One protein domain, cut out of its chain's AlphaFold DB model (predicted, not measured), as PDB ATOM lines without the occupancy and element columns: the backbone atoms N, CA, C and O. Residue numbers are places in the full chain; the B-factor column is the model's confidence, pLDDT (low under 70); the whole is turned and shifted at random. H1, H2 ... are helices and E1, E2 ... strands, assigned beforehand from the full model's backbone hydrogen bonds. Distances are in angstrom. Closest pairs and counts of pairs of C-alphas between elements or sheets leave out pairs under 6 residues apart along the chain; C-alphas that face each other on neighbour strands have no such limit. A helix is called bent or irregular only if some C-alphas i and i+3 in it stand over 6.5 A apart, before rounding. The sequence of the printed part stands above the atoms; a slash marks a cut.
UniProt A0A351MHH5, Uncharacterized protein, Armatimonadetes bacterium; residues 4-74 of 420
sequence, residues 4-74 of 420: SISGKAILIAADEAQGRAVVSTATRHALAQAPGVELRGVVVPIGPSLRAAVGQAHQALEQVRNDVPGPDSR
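AT A GLANCE: This is residues 4 to 74 of the 420 residues of an uncharacterized protein of Armatimonadetes bacterium (UniProt A0A351MHH5). Picture two long helices, H1 and H2, held apart, with the chain between them drawn out: residues 38 to 45 of the long link thread back through the gap, so both helices run from one end of the long axis toward the other. The little strand E1 sits at one side of this gap, and the first printed residues fold back beside it. The printed part has 71 residues with one named strand and two named helices, in the order E1, H1, H2, and its class is mostly helix. It is compact, with a radius of gyration of the C-alphas of 12.8 A, yet elongated in outline, spanning 39 by 22 by 22 A.

HOW THE PARTS SIT: Start at the first printed residues, where residues 4 to 5 pair, antiparallel, with residues 8 to 9 of the strand E1, residues 8 to 10. E1 pairs with no named strand. A tight link of 5 residues leads on to H1, residues 16 to 33, and E1 and H1 are apart. A long link of 16 residues, 34 to 49, then leads to H2, residues 50 to 67. H1 and H2 are apart, with no C-alpha of the one within 8 A of the other. E1 and H2 are only just apart, their closest C-alphas being 8.1 A from each other. In both H1 and H2 each O i to N i+4 pair is within hydrogen-bond range, and neither helix is bent.

IN THESE COORDINATES: Find C-alpha 8 at (17.676, -29.828, 21.601), where E1 begins; it ends at Ile 10. Next look for Glu 16, with its C-alpha at (34.519, -36.097, 14.857); from there H1 runs 25.5 A to the C-alpha of Gln 33. In the long link, stop at C-alpha 41, at (22.554, -37.506, 18.503), and compare it with the mean of the C-alphas, (22.521, -36.277, 18.495). H2 begins at Leu 50 and runs 25.3 A to Asp 67, whose C-alpha is at (15.783, -45.562, 11.653). Residues 68 to 74 follow with no named element.

THE WHOLE: Look for the two C-alphas farthest apart at Pro 48, in the long link, and at Asp 72, beyond H2: they are 39.0 A apart. The C-alphas of the first and last printed residues, Ser 4 and Arg 74, are 26.6 A apart. The printed part has no cut. In the B-factor column you will find a mean pLDDT of 87.6 for the printed part of this model, with low confidence, under 70, at residues 4 to 6 and 71 to 72.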
ATOM      1  N   SER A   4      20.794 -24.848  23.751       69.31
ATOM      2  CA  SER A   4      20.260 -25.852  24.676       69.31
ATOM      3  C   SER A   4      18.827 -25.485  25.054       69.31
ATOM      4  O   SER A   4      18.601 -24.939  26.128       69.31
ATOM      5  N   ILE A   5      17.875 -25.716  24.146       67.00
ATOM      6  CA  ILE A   5      16.477 -25.273  24.282       67.00
ATOM      7  C   ILE A   5      15.509 -26.297  23.688       67.00
ATOM      8  O   ILE A   5      15.848 -26.939  22.693       67.00
ATOM      9  N   SER A   6      14.314 -26.435  24.288       66.88
ATOM     10  CA  SER A   6      13.206 -27.292  23.816       66.88
ATOM     11  C   SER A   6      13.694 -28.706  23.442       66.88
ATOM     12  O   SER A   6      13.558 -29.205  22.323       66.88
ATOM     13  N   GLY A   7      14.413 -29.339  24.377       75.19
ATOM     14  CA  GLY A   7      14.933 -30.702  24.212       75.19
ATOM     15  C   GLY A   7      16.033 -30.877  23.151       75.19
ATOM     16  O   GLY A   7      16.394 -32.013  22.843       75.19
ATOM     17  N   LYS A   8      16.590 -29.792  22.594       83.81
ATOM     18  CA  LYS A   8      17.676 -29.828  21.601       83.81
ATOM     19  C   LYS A   8      18.939 -29.169  22.137       83.81
ATOM     20  O   LYS A   8      18.895 -28.078  22.696       83.81
ATOM     21  N   ALA A   9      20.076 -29.812  21.883       88.69
ATOM     22  CA  ALA A   9      21.395 -29.279  22.190       88.69
ATOM     23  C   ALA A   9      22.298 -29.325  20.952       88.69
ATOM     24  O   ALA A   9      22.425 -30.369  20.315       88.69
ATOM     25  N   ILE A  10      22.948 -28.203  20.636       89.12
ATOM     26  CA  ILE A  10      23.924 -28.103  19.542       89.12
ATOM     27  C   ILE A  10      25.286 -27.745  20.133       89.12
ATOM     28  O   ILE A  10      25.431 -26.777  20.887       89.12
ATOM     29  N   LEU A  11      26.305 -28.531  19.792       90.94
ATOM     30  CA  LEU A  11      27.675 -28.353  20.261       90.94
ATOM     31  C   LEU A  11      28.639 -28.350  19.076       90.94
ATOM     32  O   LEU A  11      28.492 -29.146  18.154       90.94
ATOM     33  N   ILE A  12      29.652 -27.489  19.149       90.56
ATOM     34  CA  ILE A  12      30.839 -27.580  18.298       90.56
ATOM     35  C   ILE A  12      31.850 -28.461  19.036       90.56
ATOM     36  O   ILE A  12      32.147 -28.212  20.205       90.56
ATOM     37  N   ALA A  13      32.348 -29.494  18.361       92.12
ATOM     38  CA  ALA A  13      33.428 -30.354  18.839       92.12
ATOM     39  C   ALA A  13      34.701 -30.081  18.028       92.12
ATOM     40  O   ALA A  13      34.606 -29.672  16.871       92.12
ATOM     41  N   ALA A  14      35.882 -30.307  18.614       91.69
ATOM     42  CA  ALA A  14      37.146 -30.054  17.915       91.69
ATOM     43  C   ALA A  14      37.361 -31.017  16.738       91.69
ATOM     44  O   ALA A  14      37.952 -30.646  15.726       91.69
ATOM     45  N   ASP A  15      36.868 -32.249  16.870       93.50
ATOM     46  CA  ASP A  15      36.926 -33.278  15.842       93.50
ATOM     47  C   ASP A  15      35.731 -34.246  15.943       93.50
ATOM     48  O   ASP A  15      34.939 -34.230  16.896       93.50
ATOM     49  N   GLU A  16      35.596 -35.107  14.933       93.56
ATOM     50  CA  GLU A  16      34.519 -36.097  14.857       93.56
ATOM     51  C   GLU A  16      34.562 -37.100  16.023       93.56
ATOM     52  O   GLU A  16      33.512 -37.514  16.520       93.56
ATOM     53  N   ALA A  17      35.754 -37.486  16.489       95.50
ATOM     54  CA  ALA A  17      35.905 -38.469  17.557       95.50
ATOM     55  C   ALA A  17      35.384 -37.921  18.891       95.50
ATOM     56  O   ALA A  17      34.634 -38.609  19.589       95.50
ATOM     57  N   GLN A  18      35.698 -36.666  19.214       94.69
ATOM     58  CA  GLN A  18      35.151 -35.962  20.370       94.69
ATOM     59  C   GLN A  18      33.636 -35.787  20.256       94.69
ATOM     60  O   GLN A  18      32.918 -36.078  21.214       94.69
ATOM     61  N   GLY A  19      33.129 -35.387  19.083       94.25
ATOM     62  CA  GLY A  19      31.687 -35.283  18.846       94.25
ATOM     63  C   GLY A  19      30.967 -36.611  19.106       94.25
ATOM     64  O   GLY A  19      29.979 -36.667  19.843       94.25
ATOM     65  N   ARG A  20      31.513 -37.716  18.581       95.38
ATOM     66  CA  ARG A  20      30.984 -39.071  18.808       95.38
ATOM     67  C   ARG A  20      31.071 -39.482  20.271       95.38
ATOM     68  O   ARG A  20      30.145 -40.126  20.765       95.38
ATOM     69  N   ALA A  21      32.143 -39.117  20.972       96.38
ATOM     70  CA  ALA A  21      32.301 -39.405  22.393       96.38
ATOM     71  C   ALA A  21      31.236 -38.688  23.238       96.38
ATOM     72  O   ALA A  21      30.634 -39.322  24.106       96.38
ATOM     73  N   VAL A  22      30.948 -37.414  22.947       95.12
ATOM     74  CA  VAL A  22      29.889 -36.642  23.620       95.12
ATOM     75  C   VAL A  22      28.524 -37.281  23.385       95.12
ATOM     76  O   VAL A  22      27.844 -37.615  24.355       95.12
ATOM     77  N   VAL A  23      28.149 -37.536  22.124       94.25
ATOM     78  CA  VAL A  23      26.869 -38.186  21.788       94.25
ATOM     79  C   VAL A  23      26.752 -39.542  22.479       94.25
ATOM     80  O   VAL A  23      25.740 -39.837  23.111       94.25
ATOM     81  N   SER A  24      27.799 -40.362  22.421       94.06
ATOM     82  CA  SER A  24      27.780 -41.697  23.022       94.06
ATOM     83  C   SER A  24      27.689 -41.659  24.549       94.06
ATOM     84  O   SER A  24      27.046 -42.515  25.148       94.06
ATOM     85  N   THR A  25      28.337 -40.686  25.190       95.69
ATOM     86  CA  THR A  25      28.291 -40.516  26.649       95.69
ATOM     87  C   THR A  25      26.919 -40.021  27.083       95.69
ATOM     88  O   THR A  25      26.318 -40.618  27.971       95.69
ATOM     89  N   ALA A  26      26.387 -38.993  26.418       93.25
ATOM     90  CA  ALA A  26      25.080 -38.432  26.732       93.25
ATOM     91  C   ALA A  26      23.959 -39.463  26.526       93.25
ATOM     92  O   ALA A  26      23.136 -39.664  27.415       93.25
ATOM     93  N   THR A  27      23.963 -40.183  25.400       91.56
ATOM     94  CA  THR A  27      22.962 -41.227  25.113       91.56
ATOM     95  C   THR A  27      23.046 -42.402  26.088       91.56
ATOM     96  O   THR A  27      22.011 -42.855  26.573       91.56
ATOM     97  N   ARG A  28      24.252 -42.862  26.459       92.06
ATOM     98  CA  ARG A  28      24.423 -43.881  27.512       92.06
ATOM     99  C   ARG A  28      23.953 -43.396  28.880       92.06
ATOM    100  O   ARG A  28      23.336 -44.164  29.610       92.06
ATOM    101  N   HIS A  29      24.233 -42.142  29.220       92.56
ATOM    102  CA  HIS A  29      23.792 -41.558  30.478       92.56
ATOM    103  C   HIS A  29      22.264 -41.458  30.540       92.56
ATOM    104  O   HIS A  29      21.674 -41.910  31.517       92.56
ATOM    105  N   ALA A  30      21.618 -40.973  29.474       90.00
ATOM    106  CA  ALA A  30      20.161 -40.937  29.364       90.00
ATOM    107  C   ALA A  30      19.551 -42.342  29.480       90.00
ATOM    108  O   ALA A  30      18.618 -42.537  30.247       90.00
ATOM    109  N   LEU A  31      20.126 -43.345  28.807       87.38
ATOM    110  CA  LEU A  31      19.681 -44.739  28.922       87.38
ATOM    111  C   LEU A  31      19.743 -45.279  30.357       87.38
ATOM    112  O   LEU A  31      18.881 -46.064  30.738       87.38
ATOM    113  N   ALA A  32      20.753 -44.885  31.135       88.38
ATOM    114  CA  ALA A  32      20.933 -45.361  32.502       88.38
ATOM    115  C   ALA A  32      20.082 -44.592  33.525       88.38
ATOM    116  O   ALA A  32      19.506 -45.206  34.415       88.38
ATOM    117  N   GLN A  33      20.021 -43.263  33.411       89.75
ATOM    118  CA  GLN A  33      19.432 -42.382  34.428       89.75
ATOM    119  C   GLN A  33      18.000 -41.950  34.106       89.75
ATOM    120  O   GLN A  33      17.220 -41.661  35.002       89.75
ATOM    121  N   ALA A  34      17.642 -41.903  32.827       89.31
ATOM    122  CA  ALA A  34      16.333 -41.476  32.355       89.31
ATOM    123  C   ALA A  34      15.846 -42.452  31.275       89.31
ATOM    124  O   ALA A  34      15.660 -42.065  30.123       89.31
ATOM    125  N   PRO A  35      15.640 -43.736  31.611       86.94
ATOM    126  CA  PRO A  35      15.445 -44.790  30.639       86.94
ATOM    127  C   PRO A  35      14.174 -44.583  29.781       86.94
ATOM    128  O   PRO A  35      14.076 -45.097  28.664       86.94
ATOM    129  N   GLY A  36      13.209 -43.788  30.262       85.75
ATOM    130  CA  GLY A  36      12.019 -43.380  29.505       85.75
ATOM    131  C   GLY A  36      12.225 -42.197  28.552       85.75
ATOM    132  O   GLY A  36      11.298 -41.855  27.826       85.75
ATOM    133  N   VAL A  37      13.398 -41.560  28.557       86.56
ATOM    134  CA  VAL A  37      13.755 -40.451  27.668       86.56
ATOM    135  C   VAL A  37      14.493 -40.985  26.451       86.56
ATOM    136  O   VAL A  37      15.419 -41.800  26.528       86.56
ATOM    137  N   GLU A  38      14.094 -40.482  25.294       86.06
ATOM    138  CA  GLU A  38      14.770 -40.746  24.042       86.06
ATOM    139  C   GLU A  38      15.758 -39.625  23.724       86.06
ATOM    140  O   GLU A  38      15.382 -38.556  23.255       86.06
ATOM    141  N   LEU A  39      17.043 -39.902  23.946       89.31
ATOM    142  CA  LEU A  39      18.120 -39.045  23.476       89.31
ATOM    143  C   LEU A  39      18.770 -39.672  22.244       89.31
ATOM    144  O   LEU A  39      19.263 -40.801  22.292       89.31
ATOM    145  N   ARG A  40      18.780 -38.925  21.141       90.25
ATOM    146  CA  ARG A  40      19.478 -39.264  19.896       90.25
ATOM    147  C   ARG A  40      20.472 -38.152  19.588       90.25
ATOM    148  O   ARG A  40      20.274 -37.009  19.989       90.25
ATOM    149  N   GLY A  41      21.548 -38.484  18.888       92.38
ATOM    150  CA  GLY A  41      22.554 -37.506  18.503       92.38
ATOM    151  C   GLY A  41      23.210 -37.886  17.192       92.38
ATOM    152  O   GLY A  41      23.347 -39.064  16.867       92.38
ATOM    153  N   VAL A  42      23.609 -36.863  16.450       94.56
ATOM    154  CA  VAL A  42      24.315 -36.983  15.180       94.56
ATOM    155  C   VAL A  42      25.552 -36.105  15.220       94.56
ATOM    156  O   VAL A  42      25.600 -35.114  15.947       94.56
ATOM    157  N   VAL A  43      26.558 -36.488  14.446       95.38
ATOM    158  CA  VAL A  43      27.776 -35.702  14.258       95.38
ATOM    159  C   VAL A  43      27.892 -35.448  12.770       95.38
ATOM    160  O   VAL A  43      27.870 -36.394  11.984       95.38
ATOM    161  N   VAL A  44      27.980 -34.177  12.396       95.00
ATOM    162  CA  VAL A  44      28.150 -33.750  11.008       95.00
ATOM    163  C   VAL A  44      29.412 -32.895  10.906       95.00
ATOM    164  O   VAL A  44      29.689 -32.121  11.827       95.00
ATOM    165  N   PRO A  45      30.204 -33.031   9.832       93.56
ATOM    166  CA  PRO A  45      31.339 -32.152   9.607       93.56
ATOM    167  C   PRO A  45      30.846 -30.728   9.331       93.56
ATOM    168  O   PRO A  45      29.869 -30.524   8.608       93.56
ATOM    169  N   ILE A  46      31.546 -29.732   9.876       90.31
ATOM    170  CA  ILE A  46      31.303 -28.336   9.513       90.31
ATOM    171  C   ILE A  46      31.929 -28.120   8.134       90.31
ATOM    172  O   ILE A  46      33.145 -28.198   7.975       90.31
ATOM    173  N   GLY A  47      31.069 -27.959   7.127       84.81
ATOM    174  CA  GLY A  47      31.466 -27.707   5.746       84.81
ATOM    175  C   GLY A  47      31.758 -26.219   5.500       84.81
ATOM    176  O   GLY A  47      32.461 -25.600   6.290       84.81
ATOM    177  N   PRO A  48      31.232 -25.620   4.415       81.88
ATOM    178  CA  PRO A  48      31.536 -24.231   4.062       81.88
ATOM    179  C   PRO A  48      30.868 -23.191   4.974       81.88
ATOM    180  O   PRO A  48      31.274 -22.035   4.944       81.88
ATOM    181  N   SER A  49      29.834 -23.573   5.732       87.94
ATOM    182  CA  SER A  49      29.220 -22.720   6.750       87.94
ATOM    183  C   SER A  49      28.618 -23.536   7.891       87.94
ATOM    184  O   SER A  49      28.070 -24.631   7.691       87.94
ATOM    185  N   LEU A  50      28.670 -22.972   9.092       87.00
ATOM    186  CA  LEU A  50      28.070 -23.499  10.311       87.00
ATOM    187  C   LEU A  50      26.551 -23.610  10.175       87.00
ATOM    188  O   LEU A  50      25.977 -24.628  10.556       87.00
ATOM    189  N   ARG A  51      25.893 -22.618   9.562       84.31
ATOM    190  CA  ARG A  51      24.442 -22.664   9.303       84.31
ATOM    191  C   ARG A  51      24.055 -23.865   8.437       84.31
ATOM    192  O   ARG A  51      23.080 -24.554   8.742       84.31
ATOM    193  N   ALA A  52      24.817 -24.149   7.377       86.50
ATOM    194  CA  ALA A  52      24.566 -25.320   6.539       86.50
ATOM    195  C   ALA A  52      24.787 -26.624   7.318       86.50
ATOM    196  O   ALA A  52      23.983 -27.547   7.196       86.50
ATOM    197  N   ALA A  53      25.826 -26.682   8.159       90.69
ATOM    198  CA  ALA A  53      26.088 -27.833   9.020       90.69
ATOM    199  C   ALA A  53      24.957 -28.064  10.038       90.69
ATOM    200  O   ALA A  53      24.501 -29.193  10.193       90.69
ATOM    201  N   VAL A  54      24.428 -27.012  10.672       88.06
ATOM    202  CA  VAL A  54      23.263 -27.112  11.572       88.06
ATOM    203  C   VAL A  54      22.028 -27.626  10.825       88.06
ATOM    204  O   VAL A  54      21.352 -28.538  11.302       88.06
ATOM    205  N   GLY A  55      21.768 -27.121   9.614       87.06
ATOM    206  CA  GLY A  55      20.696 -27.633   8.754       87.06
ATOM    207  C   GLY A  55      20.852 -29.124   8.421       87.06
ATOM    208  O   GLY A  55      19.889 -29.886   8.521       87.06
ATOM    209  N   GLN A  56      22.072 -29.563   8.096       90.81
ATOM    210  CA  GLN A  56      22.387 -30.976   7.859       90.81
ATOM    211  C   GLN A  56      22.227 -31.825   9.124       90.81
ATOM    212  O   GLN A  56      21.679 -32.922   9.051       90.81
ATOM    213  N   ALA A  57      22.645 -31.320  10.289       91.25
ATOM    214  CA  ALA A  57      22.463 -32.003  11.565       91.25
ATOM    215  C   ALA A  57      20.975 -32.230  11.867       91.25
ATOM    216  O   ALA A  57      20.600 -33.323  12.282       91.25
ATOM    217  N   HIS A  58      20.113 -31.241  11.608       89.25
ATOM    218  CA  HIS A  58      18.667 -31.404  11.770       89.25
ATOM    219  C   HIS A  58      18.099 -32.498  10.859       89.25
ATOM    220  O   HIS A  58      17.357 -33.356  11.333       89.25
ATOM    221  N   GLN A  59      18.480 -32.515   9.579       90.25
ATOM    222  CA  GLN A  59      18.036 -33.549   8.635       90.25
ATOM    223  C   GLN A  59      18.534 -34.945   9.031       90.25
ATOM    224  O   GLN A  59      17.759 -35.901   9.036       90.25
ATOM    225  N   ALA A  60      19.808 -35.060   9.414       92.38
ATOM    226  CA  ALA A  60      20.399 -36.320   9.850       92.38
ATOM    227  C   ALA A  60      19.745 -36.839  11.139       92.38
ATOM    228  O   ALA A  60      19.500 -38.037  11.267       92.38
ATOM    229  N   LEU A  61      19.427 -35.954  12.088       91.19
ATOM    230  CA  LEU A  61      18.756 -36.331  13.329       91.19
ATOM    231  C   LEU A  61      17.343 -36.866  13.070       91.19
ATOM    232  O   LEU A  61      16.949 -37.847  13.693       91.19
ATOM    233  N   GLU A  62      16.605 -36.265  12.134       89.12
ATOM    234  CA  GLU A  62      15.291 -36.751  11.691       89.12
ATOM    235  C   GLU A  62      15.374 -38.129  11.020       89.12
ATOM    236  O   GLU A  62      14.550 -39.001  11.287       89.12
ATOM    237  N   GLN A  63      16.413 -38.373  10.219       90.00
ATOM    238  CA  GLN A  63      16.694 -39.699   9.660       90.00
ATOM    239  C   GLN A  63      16.946 -40.729  10.761       90.00
ATOM    240  O   GLN A  63      16.253 -41.742  10.841       90.00
ATOM    241  N   VAL A  64      17.856 -40.415  11.689       89.56
ATOM    242  CA  VAL A  64      18.126 -41.270  12.849       89.56
ATOM    243  C   VAL A  64      16.863 -41.475  13.679       89.56
ATOM    244  O   VAL A  64      16.697 -42.561  14.232       89.56
ATOM    245  N   ARG A  65      15.954 -40.486  13.753       86.19
ATOM    246  CA  ARG A  65      14.649 -40.601  14.424       86.19
ATOM    247  C   ARG A  65      13.752 -41.685  13.802       86.19
ATOM    248  O   ARG A  65      13.041 -42.384  14.520       86.19
ATOM    249  N   ASN A  66      13.823 -41.867  12.492       85.75
ATOM    250  CA  ASN A  66      13.035 -42.876  11.789       85.75
ATOM    251  C   ASN A  66      13.701 -44.260  11.797       85.75
ATOM    252  O   ASN A  66      13.002 -45.270  11.832       85.75
ATOM    253  N   ASP A  67      15.035 -44.309  11.806       85.94
ATOM    254  CA  ASP A  67      15.783 -45.562  11.653       85.94
ATOM    255  C   ASP A  67      15.960 -46.342  12.964       85.94
ATOM    256  O   ASP A  67      16.051 -47.572  12.958       85.94
ATOM    257  N   VAL A  68      16.036 -45.647  14.105       80.19
ATOM    258  CA  VAL A  68      16.263 -46.301  15.402       80.19
ATOM    259  C   VAL A  68      14.925 -46.649  16.071       80.19
ATOM    260  O   VAL A  68      14.078 -45.762  16.239       80.19
ATOM    261  N   PRO A  69      14.730 -47.914  16.500       75.81
ATOM    262  CA  PRO A  69      13.543 -48.328  17.238       75.81
ATOM    263  C   PRO A  69      13.298 -47.468  18.481       75.81
ATOM    264  O   PRO A  69      14.214 -47.198  19.263       75.81
ATOM    265  N   GLY A  70      12.044 -47.055  18.666       70.31
ATOM    266  CA  GLY A  70      11.625 -46.240  19.804       70.31
ATOM    267  C   GLY A  70      11.725 -46.972  21.151       70.31
ATOM    268  O   GLY A  70      11.948 -48.189  21.194       70.31
ATOM    269  N   PRO A  71      11.539 -46.257  22.273       68.69
ATOM    270  CA  PRO A  71      11.676 -46.802  23.625       68.69
ATOM    271  C   PRO A  71      10.768 -48.007  23.903       68.69
ATOM    272  O   PRO A  71      11.179 -48.898  24.640       68.69
ATOM    273  N   ASP A  72       9.604 -48.109  23.260       68.81
ATOM    274  CA  ASP A  72       8.691 -49.253  23.413       68.81
ATOM    275  C   ASP A  72       9.338 -50.589  23.026       68.81
ATOM    276  O   ASP A  72       9.059 -51.625  23.626       68.81
ATOM    277  N   SER A  73      10.277 -50.568  22.073       76.94
ATOM    278  CA  SER A  73      11.050 -51.754  21.689       76.94
ATOM    279  C   SER A  73      12.066 -52.191  22.753       76.94
ATOM    280  O   SER A  73      12.510 -53.339  22.744       76.94
ATOM    281  N   ARG A  74      12.434 -51.296  23.684       77.56
ATOM    282  CA  ARG A  74      13.407 -51.562  24.759       77.56
ATOM    283  C   ARG A  74      12.779 -52.332  25.916       77.56
ATOM    284  O   ARG A  74      13.474 -53.076  26.601       77.56
TER     285      ARG A  74